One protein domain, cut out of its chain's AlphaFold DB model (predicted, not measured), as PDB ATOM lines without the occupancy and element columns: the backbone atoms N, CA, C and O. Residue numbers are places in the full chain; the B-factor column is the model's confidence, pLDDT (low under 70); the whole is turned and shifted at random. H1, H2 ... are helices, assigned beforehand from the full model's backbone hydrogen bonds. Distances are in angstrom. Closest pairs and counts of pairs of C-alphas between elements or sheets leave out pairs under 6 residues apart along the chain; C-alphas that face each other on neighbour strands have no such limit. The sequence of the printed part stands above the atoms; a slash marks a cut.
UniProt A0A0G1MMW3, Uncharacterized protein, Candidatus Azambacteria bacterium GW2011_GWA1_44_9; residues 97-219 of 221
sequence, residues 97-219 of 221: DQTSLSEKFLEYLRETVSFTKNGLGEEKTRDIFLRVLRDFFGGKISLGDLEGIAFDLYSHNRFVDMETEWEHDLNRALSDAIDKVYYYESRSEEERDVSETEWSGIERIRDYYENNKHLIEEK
ATOM      1  N   ASP A  97     143.175 153.068 105.857       47.97
ATOM      2  CA  ASP A  97     142.548 153.678 104.684       47.97
ATOM      3  C   ASP A  97     141.273 154.498 104.957       47.97
ATOM      4  O   ASP A  97     140.149 154.022 104.787       47.97
ATOM      5  N   GLN A  98     141.460 155.786 105.288       51.19
ATOM      6  CA  GLN A  98     140.400 156.815 105.375       51.19
ATOM      7  C   GLN A  98     139.463 156.841 104.149       51.19
ATOM      8  O   GLN A  98     138.293 157.209 104.255       51.19
ATOM      9  N   THR A  99     139.945 156.405 102.985       53.84
ATOM     10  CA  THR A  99     139.148 156.236 101.765       53.84
ATOM     11  C   THR A  99     138.051 155.178 101.901       53.84
ATOM     12  O   THR A  99     136.936 155.422 101.458       53.84
ATOM     13  N   SER A 100     138.300 154.048 102.567       57.22
ATOM     14  CA  SER A 100     137.285 152.989 102.727       57.22
ATOM     15  C   SER A 100     136.224 153.317 103.786       57.22
ATOM     16  O   SER A 100     135.057 152.959 103.620       57.22
ATOM     17  N   LEU A 101     136.611 154.061 104.831       56.59
ATOM     18  CA  LEU A 101     135.703 154.595 105.856       56.59
ATOM     19  C   LEU A 101     134.676 155.556 105.233       56.59
ATOM     20  O   LEU A 101     133.471 155.418 105.450       56.59
ATOM     21  N   SER A 102     135.148 156.466 104.376       65.06
ATOM     22  CA  SER A 102     134.275 157.427 103.688       65.06
ATOM     23  C   SER A 102     133.348 156.781 102.650       65.06
ATOM     24  O   SER A 102     132.209 157.218 102.506       65.06
ATOM     25  N   GLU A 103     133.766 155.712 101.962       77.44
ATOM     26  CA  GLU A 103     132.892 154.984 101.025       77.44
ATOM     27  C   GLU A 103     131.707 154.314 101.729       77.44
ATOM     28  O   GLU A 103     130.579 154.413 101.243       77.44
ATOM     29  N   LYS A 104     131.940 153.684 102.887       79.12
ATOM     30  CA  LYS A 104     130.885 153.044 103.689       79.12
ATOM     31  C   LYS A 104     129.893 154.053 104.258       79.12
ATOM     32  O   LYS A 104     128.688 153.832 104.187       79.12
ATOM     33  N   PHE A 105     130.386 155.178 104.768       79.38
ATOM     34  CA  PHE A 105     129.533 156.278 105.210       79.38
ATOM     35  C   PHE A 105     128.653 156.812 104.067       79.38
ATOM     36  O   PHE A 105     127.438 156.937 104.215       79.38
ATOM     37  N   LEU A 106     129.242 157.052 102.890       80.19
ATOM     38  CA  LEU A 106     128.507 157.517 101.711       80.19
ATOM     39  C   LEU A 106     127.509 156.479 101.177       80.19
ATOM     40  O   LEU A 106     126.479 156.869 100.631       80.19
ATOM     41  N   GLU A 107     127.797 155.183 101.305       87.19
ATOM     42  CA  GLU A 107     126.857 154.100 100.992       87.19
ATOM     43  C   GLU A 107     125.605 154.217 101.864       87.19
ATOM     44  O   GLU A 107     124.503 154.322 101.323       87.19
ATOM     45  N   TYR A 108     125.779 154.302 103.188       85.19
ATOM     46  CA  TYR A 108     124.665 154.443 104.122       85.19
ATOM     47  C   TYR A 108     123.893 155.746 103.915       85.19
ATOM     48  O   TYR A 108     122.673 155.700 103.823       85.19
ATOM     49  N   LEU A 109     124.569 156.884 103.731       80.62
ATOM     50  CA  LEU A 109     123.893 158.155 103.442       80.62
ATOM     51  C   LEU A 109     123.096 158.132 102.133       80.62
ATOM     52  O   LEU A 109     122.010 158.696 102.034       80.62
ATOM     53  N   ARG A 110     123.623 157.505 101.075       82.44
ATOM     54  CA  ARG A 110     122.862 157.355  99.824       82.44
ATOM     55  C   ARG A 110     121.646 156.475 100.039       82.44
ATOM     56  O   ARG A 110     120.592 156.755  99.474       82.44
ATOM     57  N   GLU A 111     121.807 155.423 100.829       81.50
ATOM     58  CA  GLU A 111     120.741 154.502 101.169       81.50
ATOM     59  C   GLU A 111     119.633 155.222 101.958       81.50
ATOM     60  O   GLU A 111     118.482 155.199 101.515       81.50
ATOM     61  N   THR A 112     119.964 155.976 103.011       77.00
ATOM     62  CA  THR A 112     118.988 156.775 103.771       77.00
ATOM     63  C   THR A 112     118.277 157.808 102.890       77.00
ATOM     64  O   THR A 112     117.047 157.811 102.818       77.00
ATOM     65  N   VAL A 113     119.016 158.589 102.091       74.19
ATOM     66  CA  VAL A 113     118.454 159.581 101.147       74.19
ATOM     67  C   VAL A 113     117.575 158.940 100.062       74.19
ATOM     68  O   VAL A 113     116.631 159.556  99.559       74.19
ATOM     69  N   SER A 114     117.871 157.707  99.646       71.06
ATOM     70  CA  SER A 114     117.079 157.013  98.626       71.06
ATOM     71  C   SER A 114     115.698 156.588  99.131       71.06
ATOM     72  O   SER A 114     114.750 156.529  98.345       71.06
ATOM     73  N   PHE A 115     115.552 156.334 100.434       72.69
ATOM     74  CA  PHE A 115     114.290 155.884 101.020       72.69
ATOM     75  C   PHE A 115     113.404 157.023 101.505       72.69
ATOM     76  O   PHE A 115     112.182 156.903 101.425       72.69
ATOM     77  N   THR A 116     113.986 158.155 101.896       60.31
ATOM     78  CA  THR A 116     113.240 159.360 102.295       60.31
ATOM     79  C   THR A 116     112.408 159.936 101.150       60.31
ATOM     80  O   THR A 116     111.345 160.506 101.373       60.31
ATOM     81  N   LYS A 117     112.814 159.686  99.899       58.41
ATOM     82  CA  LYS A 117     112.022 160.000  98.699       58.41
ATOM     83  C   LYS A 117     110.859 159.037  98.437       58.41
ATOM     84  O   LYS A 117     109.951 159.394  97.693       58.41
ATOM     85  N   ASN A 118     110.891 157.837  99.018       54.84
ATOM     86  CA  ASN A 118     109.989 156.732  98.679       54.84
ATOM     87  C   ASN A 118     109.056 156.310  99.830       54.84
ATOM     88  O   ASN A 118     108.278 155.378  99.644       54.84
ATOM     89  N   GLY A 119     109.120 156.964 100.999       54.12
ATOM     90  CA  GLY A 119     108.174 156.750 102.106       54.12
ATOM     91  C   GLY A 119     108.197 155.340 102.707       54.12
ATOM     92  O   GLY A 119     107.171 154.844 103.161       54.12
ATOM     93  N   LEU A 120     109.344 154.660 102.671       52.94
ATOM     94  CA  LEU A 120     109.465 153.271 103.114       52.94
ATOM     95  C   LEU A 120     109.946 153.171 104.574       52.94
ATOM     96  O   LEU A 120     111.148 153.140 104.802       52.94
ATOM     97  N   GLY A 121     108.969 153.066 105.484       63.72
ATOM     98  CA  GLY A 121     108.884 152.206 106.681       63.72
ATOM     99  C   GLY A 121     109.989 152.215 107.749       63.72
ATOM    100  O   GLY A 121     111.154 151.951 107.471       63.72
ATOM    101  N   GLU A 122     109.567 152.342 109.005       66.88
ATOM    102  CA  GLU A 122     110.364 152.242 110.242       66.88
ATOM    103  C   GLU A 122     111.207 150.950 110.326       66.88
ATOM    104  O   GLU A 122     112.332 150.953 110.829       66.88
ATOM    105  N   GLU A 123     110.730 149.843 109.746       69.69
ATOM    106  CA  GLU A 123     111.490 148.586 109.672       69.69
ATOM    107  C   GLU A 123     112.797 148.719 108.870       69.69
ATOM    108  O   GLU A 123     113.800 148.092 109.218       69.69
ATOM    109  N   LYS A 124     112.825 149.555 107.821       79.81
ATOM    110  CA  LYS A 124     114.051 149.795 107.046       79.81
ATOM    111  C   LYS A 124     115.054 150.634 107.814       79.81
ATOM    112  O   LYS A 124     116.255 150.410 107.679       79.81
ATOM    113  N   THR A 125     114.581 151.565 108.635       84.56
ATOM    114  CA  THR A 125     115.434 152.340 109.540       84.56
ATOM    115  C   THR A 125     116.174 151.422 110.489       84.56
ATOM    116  O   THR A 125     117.397 151.511 110.585       84.56
ATOM    117  N   ARG A 126     115.447 150.500 111.132       87.00
ATOM    118  CA  ARG A 126     116.041 149.481 112.000       87.00
ATOM    119  C   ARG A 126     117.110 148.685 111.258       87.00
ATOM    120  O   ARG A 126     118.228 148.558 111.744       87.00
ATOM    121  N   ASP A 127     116.798 148.197 110.060       87.19
ATOM    122  CA  ASP A 127     117.730 147.388 109.268       87.19
ATOM    123  C   ASP A 127     119.000 148.149 108.858       87.19
ATOM    124  O   ASP A 127     120.096 147.583 108.848       87.19
ATOM    125  N   ILE A 128     118.872 149.423 108.474       88.94
ATOM    126  CA  ILE A 128     120.025 150.275 108.162       88.94
ATOM    127  C   ILE A 128     120.840 150.484 109.434       88.94
ATOM    128  O   ILE A 128     122.041 150.226 109.427       88.94
ATOM    129  N   PHE A 129     120.193 150.861 110.536       90.94
ATOM    130  CA  PHE A 129     120.882 151.129 111.790       90.94
ATOM    131  C   PHE A 129     121.637 149.899 112.311       90.94
ATOM    132  O   PHE A 129     122.806 150.004 112.668       90.94
ATOM    133  N   LEU A 130     121.049 148.702 112.252       91.69
ATOM    134  CA  LEU A 130     121.727 147.463 112.652       91.69
ATOM    135  C   LEU A 130     122.955 147.148 111.785       91.69
ATOM    136  O   LEU A 130     123.973 146.681 112.303       91.69
ATOM    137  N   ARG A 131     122.907 147.428 110.477       91.25
ATOM    138  CA  ARG A 131     124.076 147.272 109.591       91.25
ATOM    139  C   ARG A 131     125.173 148.291 109.898       91.25
ATOM    140  O   ARG A 131     126.349 147.924 109.894       91.25
ATOM    141  N   VAL A 132     124.788 149.526 110.215       91.25
ATOM    142  CA  VAL A 132     125.693 150.595 110.659       91.25
ATOM    143  C   VAL A 132     126.371 150.189 111.969       91.25
ATOM    144  O   VAL A 132     127.596 150.212 112.040       91.25
ATOM    145  N   LEU A 133     125.619 149.704 112.963       91.25
ATOM    146  CA  LEU A 133     126.168 149.226 114.238       91.25
ATOM    147  C   LEU A 133     127.127 148.045 114.059       91.25
ATOM    148  O   LEU A 133     128.218 148.052 114.630       91.25
ATOM    149  N   ARG A 134     126.785 147.067 113.211       91.19
ATOM    150  CA  ARG A 134     127.693 145.964 112.852       91.19
ATOM    151  C   ARG A 134     129.020 146.487 112.304       91.19
ATOM    152  O   ARG A 134     130.085 145.999 112.678       91.19
ATOM    153  N   ASP A 135     128.964 147.444 111.382       88.50
ATOM    154  CA  ASP A 135     130.157 147.990 110.744       88.50
ATOM    155  C   ASP A 135     130.943 148.910 111.700       88.50
ATOM    156  O   ASP A 135     132.172 148.899 111.653       88.50
ATOM    157  N   PHE A 136     130.280 149.607 112.627       88.25
ATOM    158  CA  PHE A 136     130.913 150.394 113.693       88.25
ATOM    159  C   PHE A 136     131.672 149.502 114.679       88.25
ATOM    160  O   PHE A 136     132.881 149.660 114.853       88.25
ATOM    161  N   PHE A 137     131.008 148.497 115.261       85.69
ATOM    162  CA  PHE A 137     131.659 147.544 116.167       85.69
ATOM    163  C   PHE A 137     132.716 146.689 115.451       85.69
ATOM    164  O   PHE A 137     133.675 146.234 116.074       85.69
ATOM    165  N   GLY A 138     132.589 146.518 114.132       84.44
ATOM    166  CA  GLY A 138     133.598 145.907 113.266       84.44
ATOM    167  C   GLY A 138     134.761 146.826 112.867       84.44
ATOM    168  O   GLY A 138     135.651 146.371 112.146       84.44
ATOM    169  N   GLY A 139     134.768 148.097 113.288       81.06
ATOM    170  CA  GLY A 139     135.822 149.074 112.991       81.06
ATOM    171  C   GLY A 139     135.878 149.545 111.531       81.06
ATOM    172  O   GLY A 139     136.935 149.971 111.071       81.06
ATOM    173  N   LYS A 140     134.770 149.426 110.788       83.31
ATOM    174  CA  LYS A 140     134.643 149.802 109.366       83.31
ATOM    175  C   LYS A 140     134.013 151.172 109.133       83.31
ATOM    176  O   LYS A 140     134.003 151.619 107.992       83.31
ATOM    177  N   ILE A 141     133.461 151.791 110.171       82.75
ATOM    178  CA  ILE A 141     133.016 153.188 110.182       82.75
ATOM    179  C   ILE A 141     133.455 153.824 111.502       82.75
ATOM    180  O   ILE A 141     133.630 153.125 112.504       82.75
ATOM    181  N   SER A 142     133.692 155.133 111.487       82.69
ATOM    182  CA  SER A 142     134.117 155.878 112.670       82.69
ATOM    183  C   SER A 142     132.941 156.245 113.580       82.69
ATOM    184  O   SER A 142     131.776 156.089 113.215       82.69
ATOM    185  N   LEU A 143     133.251 156.752 114.776       81.56
ATOM    186  CA  LEU A 143     132.244 157.282 115.696       81.56
ATOM    187  C   LEU A 143     131.472 158.459 115.066       81.56
ATOM    188  O   LEU A 143     130.252 158.479 115.139       81.56
ATOM    189  N   GLY A 144     132.155 159.375 114.370       81.38
ATOM    190  CA  GLY A 144     131.500 160.482 113.655       81.38
ATOM    191  C   GLY A 144     130.624 160.021 112.484       81.38
ATOM    192  O   GLY A 144     129.541 160.558 112.264       81.38
ATOM    193  N   ASP A 145     131.033 158.968 111.766       85.69
ATOM    194  CA  ASP A 145     130.189 158.372 110.718       85.69
ATOM    195  C   ASP A 145     128.907 157.768 111.315       85.69
ATOM    196  O   ASP A 145     127.824 157.925 110.748       85.69
ATOM    197  N   LEU A 146     129.022 157.095 112.470       87.56
ATOM    198  CA  LEU A 146     127.879 156.570 113.217       87.56
ATOM    199  C   LEU A 146     126.922 157.696 113.625       87.56
ATOM    200  O   LEU A 146     125.722 157.545 113.414       87.56
ATOM    201  N   GLU A 147     127.431 158.812 114.156       87.44
ATOM    202  CA  GLU A 147     126.611 159.980 114.507       87.44
ATOM    203  C   GLU A 147     125.858 160.520 113.301       87.44
ATOM    204  O   GLU A 147     124.641 160.668 113.353       87.44
ATOM    205  N   GLY A 148     126.572 160.792 112.204       85.50
ATOM    206  CA  GLY A 148     125.980 161.396 111.017       85.50
ATOM    207  C   GLY A 148     124.857 160.534 110.447       85.50
ATOM    208  O   GLY A 148     123.797 161.051 110.095       85.50
ATOM    209  N   ILE A 149     125.053 159.212 110.413       89.25
ATOM    210  CA  ILE A 149     124.020 158.280 109.954       89.25
ATOM    211  C   ILE A 149     122.884 158.169 110.980       89.25
ATOM    212  O   ILE A 149     121.721 158.158 110.586       89.25
ATOM    213  N   ALA A 150     123.183 158.105 112.280       89.44
ATOM    214  CA  ALA A 150     122.166 158.032 113.328       89.44
ATOM    215  C   ALA A 150     121.288 159.288 113.353       89.44
ATOM    216  O   ALA A 150     120.071 159.166 113.439       89.44
ATOM    217  N   PHE A 151     121.875 160.474 113.202       87.12
ATOM    218  CA  PHE A 151     121.154 161.740 113.094       87.12
ATOM    219  C   PHE A 151     120.249 161.771 111.863       87.12
ATOM    220  O   PHE A 151     119.079 162.151 111.953       87.12
ATOM    221  N   ASP A 152     120.766 161.333 110.714       86.50
ATOM    222  CA  ASP A 152     119.976 161.250 109.491       86.50
ATOM    223  C   ASP A 152     118.797 160.285 109.686       86.50
ATOM    224  O   ASP A 152     117.646 160.668 109.493       86.50
ATOM    225  N   LEU A 153     119.032 159.076 110.195       86.75
ATOM    226  CA  LEU A 153     117.966 158.119 110.501       86.75
ATOM    227  C   LEU A 153     116.965 158.672 111.527       86.75
ATOM    228  O   LEU A 153     115.762 158.584 111.303       86.75
ATOM    229  N   TYR A 154     117.426 159.282 112.614       84.44
ATOM    230  CA  TYR A 154     116.580 159.848 113.666       84.44
ATOM    231  C   TYR A 154     115.675 160.969 113.142       84.44
ATOM    232  O   TYR A 154     114.468 160.967 113.376       84.44
ATOM    233  N   SER A 155     116.238 161.913 112.385       79.62
ATOM    234  CA  SER A 155     115.487 163.043 111.829       79.62
ATOM    235  C   SER A 155     114.421 162.605 110.821       79.62
ATOM    236  O   SER A 155     113.354 163.220 110.749       79.62
ATOM    237  N   HIS A 156     114.676 161.515 110.092       73.00
ATOM    238  CA  HIS A 156     113.728 160.927 109.150       73.00
ATOM    239  C   HIS A 156     112.714 159.981 109.805       73.00
ATOM    240  O   HIS A 156     111.626 159.802 109.263       73.00
ATOM    241  N   ASN A 157     113.025 159.435 110.982       67.56
ATOM    242  CA  ASN A 157     112.104 158.668 111.823       67.56
ATOM    243  C   ASN A 157     111.631 159.519 112.985       67.56
ATOM    244  O   ASN A 157     111.637 159.079 114.129       67.56
ATOM    245  N   ARG A 158     111.235 160.766 112.727       58.47
ATOM    246  CA  ARG A 158     110.569 161.559 113.753       58.47
ATOM    247  C   ARG A 158     109.190 160.935 113.982       58.47
ATOM    248  O   ARG A 158     108.218 161.347 113.359       58.47
ATOM    249  N   PHE A 159     109.157 159.885 114.801       56.06
ATOM    250  CA  PHE A 159     107.978 159.107 115.139       56.06
ATOM    251  C   PHE A 159     106.962 160.064 115.752       56.06
ATOM    252  O   PHE A 159     107.130 160.524 116.883       56.06
ATOM    253  N   VAL A 160     105.959 160.446 114.967       51.59
ATOM    254  CA  VAL A 160     104.841 161.241 115.482       51.59
ATOM    255  C   VAL A 160     103.968 160.352 116.369       51.59
ATOM    256  O   VAL A 160     103.460 160.843 117.370       51.59
ATOM    257  N   ASP A 161     103.935 159.045 116.085       57.91
ATOM    258  CA  ASP A 161     103.208 158.027 116.836       57.91
ATOM    259  C   ASP A 161     104.084 156.762 116.943       57.91
ATOM    260  O   ASP A 161     104.121 155.956 116.024       57.91
ATOM    261  N   MET A 162     104.854 156.618 118.031       70.94
ATOM    262  CA  MET A 162     105.510 155.340 118.359       70.94
ATOM    263  C   MET A 162     104.430 154.398 118.894       70.94
ATOM    264  O   MET A 162     103.889 154.630 119.977       70.94
ATOM    265  N   GLU A 163     104.080 153.376 118.124       71.94
ATOM    266  CA  GLU A 163     103.001 152.440 118.435       71.94
ATOM    267  C   GLU A 163     103.523 151.177 119.130       71.94
ATOM    268  O   GLU A 163     102.763 150.484 119.815       71.94
ATOM    269  N   THR A 164     104.816 150.869 118.983       80.31
ATOM    270  CA  THR A 164     105.399 149.618 119.476       80.31
ATOM    271  C   THR A 164     106.652 149.803 120.340       80.31
ATOM    272  O   THR A 164     107.400 150.773 120.234       80.31
ATOM    273  N   GLU A 165     106.920 148.818 121.207       82.44
ATOM    274  CA  GLU A 165     108.102 148.806 122.085       82.44
ATOM    275  C   GLU A 165     109.420 148.824 121.293       82.44
ATOM    276  O   GLU A 165     110.363 149.519 121.666       82.44
ATOM    277  N   TRP A 166     109.475 148.141 120.143       81.12
ATOM    278  CA  TRP A 166     110.695 148.095 119.335       81.12
ATOM    279  C   TRP A 166     111.006 149.436 118.647       81.12
ATOM    280  O   TRP A 166     112.180 149.741 118.420       81.12
ATOM    281  N   GLU A 167     109.991 150.249 118.330       82.25
ATOM    282  CA  GLU A 167     110.165 151.613 117.806       82.25
ATOM    283  C   GLU A 167     110.740 152.541 118.877       82.25
ATOM    284  O   GLU A 167     111.675 153.297 118.604       82.25
ATOM    285  N   HIS A 168     110.242 152.438 120.115       83.94
ATOM    286  CA  HIS A 168     110.798 153.165 121.258       83.94
ATOM    287  C   HIS A 168     112.267 152.807 121.500       83.94
ATOM    288  O   HIS A 168     113.099 153.702 121.681       83.94
ATOM    289  N   ASP A 169     112.601 151.517 121.455       86.38
ATOM    290  CA  ASP A 169     113.972 151.040 121.631       86.38
ATOM    291  C   ASP A 169     114.899 151.529 120.516       86.38
ATOM    292  O   ASP A 169     116.014 151.983 120.786       86.38
ATOM    293  N   LEU A 170     114.437 151.496 119.261       87.31
ATOM    294  CA  LEU A 170     115.178 152.039 118.123       87.31
ATOM    295  C   LEU A 170     115.423 153.545 118.284       87.31
ATOM    296  O   LEU A 170     116.549 154.007 118.103       87.31
ATOM    297  N   ASN A 171     114.390 154.307 118.642       85.94
ATOM    298  CA  ASN A 171     114.478 155.753 118.830       85.94
ATOM    299  C   ASN A 171     115.471 156.109 119.950       85.94
ATOM    300  O   ASN A 171     116.351 156.955 119.775       85.94
ATOM    301  N   ARG A 172     115.405 155.386 121.074       87.19
ATOM    302  CA  ARG A 172     116.353 155.532 122.182       87.19
ATOM    303  C   ARG A 172     117.787 155.237 121.751       87.19
ATOM    304  O   ARG A 172     118.677 156.019 122.071       87.19
ATOM    305  N   ALA A 173     118.013 154.150 121.015       88.56
ATOM    306  CA  ALA A 173     119.348 153.772 120.560       88.56
ATOM    307  C   ALA A 173     119.932 154.771 119.543       88.56
ATOM    308  O   ALA A 173     121.126 155.066 119.591       88.56
ATOM    309  N   LEU A 174     119.097 155.334 118.662       88.88
ATOM    310  CA  LEU A 174     119.488 156.414 117.752       88.88
ATOM    311  C   LEU A 174     119.854 157.695 118.519       88.88
ATOM    312  O   LEU A 174     120.886 158.294 118.229       88.88
ATOM    313  N   SER A 175     119.058 158.086 119.521       87.69
ATOM    314  CA  SER A 175     119.354 159.248 120.374       87.69
ATOM    315  C   SER A 175     120.649 159.058 121.162       87.69
ATOM    316  O   SER A 175     121.502 159.939 121.146       87.69
ATOM    317  N   ASP A 176     120.835 157.892 121.795       86.12
ATOM    318  CA  ASP A 176     122.069 157.565 122.517       86.12
ATOM    319  C   ASP A 176     123.285 157.627 121.572       86.12
ATOM    320  O   ASP A 176     124.347 158.105 121.971       86.12
ATOM    321  N   ALA A 177     123.148 157.189 120.314       86.50
ATOM    322  CA  ALA A 177     124.225 157.287 119.329       86.50
ATOM    323  C   ALA A 177     124.580 158.744 119.001       86.50
ATOM    324  O   ALA A 177     125.761 159.068 118.959       86.50
ATOM    325  N   ILE A 178     123.590 159.624 118.831       85.56
ATOM    326  CA  ILE A 178     123.806 161.052 118.546       85.56
ATOM    327  C   ILE A 178     124.433 161.763 119.753       85.56
ATOM    328  O   ILE A 178     125.493 162.379 119.645       85.56
ATOM    329  N   ASP A 179     123.810 161.629 120.928       79.38
ATOM    330  CA  ASP A 179     124.203 162.347 122.143       79.38
ATOM    331  C   ASP A 179     125.634 162.014 122.570       79.38
ATOM    332  O   ASP A 179     126.378 162.877 123.044       79.38
ATOM    333  N   LYS A 180     126.047 160.751 122.406       71.50
ATOM    334  CA  LYS A 180     127.391 160.330 122.797       71.50
ATOM    335  C   LYS A 180     128.466 160.897 121.884       71.50
ATOM    336  O   LYS A 180     129.523 161.247 122.404       71.50
ATOM    337  N   VAL A 181     128.233 161.060 120.584       65.12
ATOM    338  CA  VAL A 181     129.276 161.619 119.709       65.12
ATOM    339  C   VAL A 181     129.465 163.114 119.949       65.12
ATOM    340  O   VAL A 181     130.600 163.533 120.179       65.12
ATOM    341  N   TYR A 182     128.377 163.879 120.077       60.47
ATOM    342  CA  TYR A 182     128.449 165.290 120.474       60.47
ATOM    343  C   TYR A 182     129.216 165.481 121.799       60.47
ATOM    344  O   TYR A 182     130.021 166.405 121.963       60.47
ATOM    345  N   TYR A 183     129.020 164.568 122.754       62.56
ATOM    346  CA  TYR A 183     129.738 164.577 124.027       62.56
ATOM    347  C   TYR A 183     131.240 164.256 123.887       62.56
ATOM    348  O   TYR A 183     132.068 164.892 124.537       62.56
ATOM    349  N   TYR A 184     131.616 163.306 123.024       60.81
ATOM    350  CA  TYR A 184     133.021 162.951 122.774       60.81
ATOM    351  C   TYR A 184     133.790 164.049 122.023       60.81
ATOM    352  O   TYR A 184     134.974 164.276 122.301       60.81
ATOM    353  N   GLU A 185     133.141 164.737 121.084       61.66
ATOM    354  CA  GLU A 185     133.759 165.809 120.297       61.66
ATOM    355  C   GLU A 185     133.920 167.119 121.081       61.66
ATOM    356  O   GLU A 185     134.884 167.849 120.858       61.66
ATOM    357  N   SER A 186     133.029 167.400 122.038       60.41
ATOM    358  CA  SER A 186     133.050 168.635 122.837       60.41
ATOM    359  C   SER A 186     134.057 168.644 123.998       60.41
ATOM    360  O   SER A 186     134.283 169.705 124.585       60.41
ATOM    361  N   ARG A 187     134.693 167.507 124.313       58.41
ATOM    362  CA  ARG A 187     135.677 167.368 125.403       58.41
ATOM    363  C   ARG A 187     137.117 167.216 124.922       58.41
ATOM    364  O   ARG A 187     137.383 166.598 123.886       58.41
ATOM    365  N   SER A 188     138.051 167.749 125.712       55.03
ATOM    366  CA  SER A 188     139.488 167.564 125.493       55.03
ATOM    367  C   SER A 188     139.892 166.104 125.736       55.03
ATOM    368  O   SER A 188     139.233 165.372 126.470       55.03
ATOM    369  N   GLU A 189     140.983 165.655 125.112       55.03
ATOM    370  CA  GLU A 189     141.456 164.263 125.199       55.03
ATOM    371  C   GLU A 189     141.780 163.825 126.645       55.03
ATOM    372  O   GLU A 189     141.652 162.650 126.972       55.03
ATOM    373  N   GLU A 190     142.105 164.781 127.523       54.09
ATOM    374  CA  GLU A 190     142.366 164.600 128.960       54.09
ATOM    375  C   GLU A 190     141.079 164.455 129.799       54.09
ATOM    376  O   GLU A 190     141.102 163.841 130.861       54.09
ATOM    377  N   GLU A 191     139.941 164.967 129.317       53.59
ATOM    378  CA  GLU A 191     138.610 164.830 129.942       53.59
ATOM    379  C   GLU A 191     137.828 163.607 129.432       53.59
ATOM    380  O   GLU A 191     136.718 163.335 129.900       53.59
ATOM    381  N   ARG A 192     138.391 162.884 128.454       57.22
ATOM    382  CA  ARG A 192     137.869 161.609 127.935       57.22
ATOM    383  C   ARG A 192     138.318 160.403 128.765       57.22
ATOM    384  O   ARG A 192     137.945 159.284 128.422       57.22
ATOM    385  N   ASP A 193     139.113 160.599 129.821       54.78
ATOM    386  CA  ASP A 193     139.384 159.554 130.813       54.78
ATOM    387  C   ASP A 193     138.119 159.369 131.671       54.78
ATOM    388  O   ASP A 193     137.740 160.194 132.500       54.78
ATOM    389  N   VAL A 194     137.402 158.302 131.336       53.38
ATOM    390  CA  VAL A 194     135.943 158.209 131.384       53.38
ATOM    391  C   VAL A 194     135.326 158.190 132.793       53.38
ATOM    392  O   VAL A 194     135.678 157.352 133.627       53.38
ATOM    393  N   SER A 195     134.291 159.013 133.007       51.72
ATOM    394  CA  SER A 195     133.332 158.842 134.111       51.72
ATOM    395  C   SER A 195     132.375 157.660 133.848       51.72
ATOM    396  O   SER A 195     131.948 157.442 132.717       51.72
ATOM    397  N   GLU A 196     132.013 156.870 134.872       51.59
ATOM    398  CA  GLU A 196     131.153 155.657 134.782       51.59
ATOM    399  C   GLU A 196     129.881 155.813 133.914       51.59
ATOM    400  O   GLU A 196     129.390 154.853 133.324       51.59
ATOM    401  N   THR A 197     129.351 157.030 133.784       54.25
ATOM    402  CA  THR A 197     128.151 157.349 133.004       54.25
ATOM    403  C   THR A 197     128.366 157.360 131.483       54.25
ATOM    404  O   THR A 197     127.391 157.261 130.729       54.25
ATOM    405  N   GLU A 198     129.600 157.450 130.984       53.31
ATOM    406  CA  GLU A 198     129.886 157.554 129.543       53.31
ATOM    407  C   GLU A 198     129.970 156.174 128.873       53.31
ATOM    408  O   GLU A 198     129.458 156.017 127.761       53.31
ATOM    409  N   TRP A 199     130.477 155.154 129.582       55.47
ATOM    410  CA  TRP A 199     130.403 153.745 129.157       55.47
ATOM    411  C   TRP A 199     128.957 153.278 128.992       55.47
ATOM    412  O   TRP A 199     128.645 152.588 128.025       55.47
ATOM    413  N   SER A 200     128.054 153.788 129.837       66.56
ATOM    414  CA  SER A 200     126.651 153.370 129.836       66.56
ATOM    415  C   SER A 200     125.924 153.587 128.503       66.56
ATOM    416  O   SER A 200     124.990 152.856 128.206       66.56
ATOM    417  N   GLY A 201     126.303 154.577 127.683       71.00
ATOM    418  CA  GLY A 201     125.611 154.833 126.407       71.00
ATOM    419  C   GLY A 201     126.087 153.941 125.267       71.00
ATOM    420  O   GLY A 201     125.270 153.392 124.538       71.00
ATOM    421  N   ILE A 202     127.403 153.742 125.139       76.69
ATOM    422  CA  ILE A 202     127.953 152.792 124.159       76.69
ATOM    423  C   ILE A 202     127.548 151.360 124.522       76.69
ATOM    424  O   ILE A 202     127.259 150.568 123.628       76.69
ATOM    425  N   GLU A 203     127.479 151.041 125.815       78.62
ATOM    426  CA  GLU A 203     126.925 149.777 126.306       78.62
ATOM    427  C   GLU A 203     125.453 149.629 125.922       78.62
ATOM    428  O   GLU A 203     125.111 148.631 125.303       78.62
ATOM    429  N   ARG A 204     124.608 150.647 126.133       82.94
ATOM    430  CA  ARG A 204     123.202 150.611 125.682       82.94
ATOM    431  C   ARG A 204     123.057 150.394 124.173       82.94
ATOM    432  O   ARG A 204     122.221 149.600 123.747       82.94
ATOM    433  N   ILE A 205     123.877 151.056 123.355       88.19
ATOM    434  CA  ILE A 205     123.867 150.867 121.893       88.19
ATOM    435  C   ILE A 205     124.351 149.456 121.518       88.19
ATOM    436  O   ILE A 205     123.826 148.834 120.592       88.19
ATOM    437  N   ARG A 206     125.349 148.929 122.235       87.31
ATOM    438  CA  ARG A 206     125.840 147.559 122.052       87.31
ATOM    439  C   ARG A 206     124.775 146.536 122.431       87.31
ATOM    440  O   ARG A 206     124.556 145.611 121.659       87.31
ATOM    441  N   ASP A 207     124.101 146.719 123.558       89.19
ATOM    442  CA  ASP A 207     123.016 145.851 124.015       89.19
ATOM    443  C   ASP A 207     121.879 145.835 122.993       89.19
ATOM    444  O   ASP A 207     121.400 144.768 122.607       89.19
ATOM    445  N   TYR A 208     121.509 147.011 122.471       90.88
ATOM    446  CA  TYR A 208     120.548 147.116 121.381       90.88
ATOM    447  C   TYR A 208     120.976 146.282 120.165       90.88
ATOM    448  O   TYR A 208     120.182 145.493 119.650       90.88
ATOM    449  N   TYR A 209     122.229 146.408 119.718       91.19
ATOM    450  CA  TYR A 209     122.742 145.630 118.591       91.19
ATOM    451  C   TYR A 209     122.723 144.121 118.865       91.19
ATOM    452  O   TYR A 209     122.207 143.362 118.051       91.19
ATOM    453  N   GLU A 210     123.250 143.674 120.004       90.19
ATOM    454  CA  GLU A 210     123.345 142.251 120.341       90.19
ATOM    455  C   GLU A 210     121.966 141.586 120.449       90.19
ATOM    456  O   GLU A 210     121.794 140.459 119.980       90.19
ATOM    457  N   ASN A 211     120.967 142.305 120.968       90.88
ATOM    458  CA  ASN A 211     119.590 141.821 121.060       90.88
ATOM    459  C   ASN A 211     118.905 141.717 119.690       90.88
ATOM    460  O   ASN A 211     118.061 140.847 119.491       90.88
ATOM    461  N   ASN A 212     119.281 142.566 118.730       88.94
ATOM    462  CA  ASN A 212     118.583 142.701 117.449       88.94
ATOM    463  C   ASN A 212     119.367 142.162 116.237       88.94
ATOM    464  O   ASN A 212     118.813 142.084 115.142       88.94
ATOM    465  N   LYS A 213     120.636 141.753 116.387       86.75
ATOM    466  CA  LYS A 213     121.488 141.322 115.258       86.75
ATOM    467  C   LYS A 213     120.941 140.118 114.481       86.75
ATOM    468  O   LYS A 213     121.195 140.003 113.288       86.75
ATOM    469  N   HIS A 214     120.150 139.257 115.119       84.94
ATOM    470  CA  HIS A 214     119.518 138.117 114.449       84.94
ATOM    471  C   HIS A 214     118.585 138.565 113.305       84.94
ATOM    472  O   HIS A 214     118.534 137.917 112.262       84.94
ATOM    473  N   LEU A 215     117.951 139.738 113.428       83.56
ATOM    474  CA  LEU A 215     117.037 140.299 112.423       83.56
ATOM    475  C   LEU A 215     117.721 140.623 111.085       83.56
ATOM    476  O   LEU A 215     117.061 140.664 110.046       83.56
ATOM    477  N   ILE A 216     119.035 140.875 111.099       77.62
ATOM    478  CA  ILE A 216     119.824 141.095 109.877       77.62
ATOM    479  C   ILE A 216     120.494 139.811 109.376       77.62
ATOM    480  O   ILE A 216     120.773 139.707 108.184       77.62
ATOM    481  N   GLU A 217     120.734 138.832 110.250       73.31
ATOM    482  CA  GLU A 217     121.257 137.512 109.874       73.31
ATOM    483  C   GLU A 217     120.197 136.691 109.123       73.31
ATOM    484  O   GLU A 217     120.510 136.046 108.124       73.31
ATOM    485  N   GLU A 218     118.930 136.798 109.527       59.62
ATOM    486  CA  GLU A 218     117.791 136.122 108.889       59.62
ATOM    487  C   GLU A 218     117.487 136.623 107.465       59.62
ATOM    488  O   GLU A 218     116.878 135.905 106.673       59.62
ATOM    489  N   LYS A 219     117.932 137.833 107.102       58.97
ATOM    490  CA  LYS A 219     117.672 138.460 105.791       58.97
ATOM    491  C   LYS A 219     118.735 138.165 104.723       58.97
ATOM    492  O   LYS A 219     118.551 138.561 103.575       58.97
TER     493      LYS A 219
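Overview. This is residues 97 to 219 of the 221 residues of an uncharacterized protein of Candidatus Azambacteria bacterium GW2011_GWA1_44_9 (UniProt A0A0G1MMW3). What is the overall shape? H1, H2 and H3 lie side by side, their centres making a triangle, and H4 joins them slantwise at H3 to complete an up-and-down bundle of four, each helix running against the one before it. H5 folds back along H4 as a hairpin and reaches H2 near its end, where the small H6 also packs on H2; residues 186 to 191 stick out. What is it built of, and how large is it? The printed part has 123 residues with six named helices, H1 to H6 in chain order, and no named strand, an all-helix make-up. It is compact, with a radius of gyration of the C-alphas of 14.6 A and spans of 44 by 35 by 27 A.

Arrangement. What touches the longest helix? H4, residues 165 to 185, touches H3, residues 143 to 156, in a hairpin at a steep tilt of 43 degrees, the closest C-alphas being those of Glu 147 and Ile 178, 5.0 A apart. H4 also forms a hairpin with H5, residues 196 to 212, at a steep tilt of 40 degrees, closest at the C-alphas of Ala 173 and Ile 205, 5.5 A. What does the hub touch? The hub H2, residues 122 to 137, touches H3 at a shallow tilt of 4 degrees, opposite ways, closest at the C-alphas of Thr 125 and Leu 153, 6.4 A. With residues 130 to 134 alone it touches H5, closest at the C-alphas of Leu 130 and Tyr 209, 6.3 A; with residues 127 to 131 alone it touches H6, residues 214 to 217, closest at the C-alphas of Asp 127 and Ile 216, 6.7 A. Where is H1? H1, residues 98 to 116, touches H3 the same way, closest at the C-alphas of Phe 105 and Asp 145, 5.9 A, and only just touches H2, with 3 pairs of C-alphas within 8 A, the closest those of Tyr 108 and Ile 128, 7.4 A. H1 and H4 are apart. Are the helix backbones complete? Every O i to N i+4 pair is within hydrogen-bond range in H1, H2 and H3, against 16 of 17 in H4 and 10 of 13 in H5, while H6 is too short for such a pair.

Along the chain. How long are the helices? From first to last C-alpha, H4 measures 30.8 A, H1 27.5 A, H5 25.0 A, H2 22.6 A, H3 20.0 A and H6 4.9 A. Where are the anchor points? C-alpha 98 begins H1 at (140.400, 156.815, 105.375), and C-alpha 217 ends H6 at (121.257, 137.512, 109.874).

Size, cuts and confidence. How far does it reach? The two C-alphas farthest apart, those of Asn 118 and Glu 190, are 45.0 A apart. Is there a cut or a long link? The printed part has no cut, and no link is long. Where is confidence low? The mean pLDDT of the printed part is 75.1, and 41 residues are under 70, among them 181 to 200.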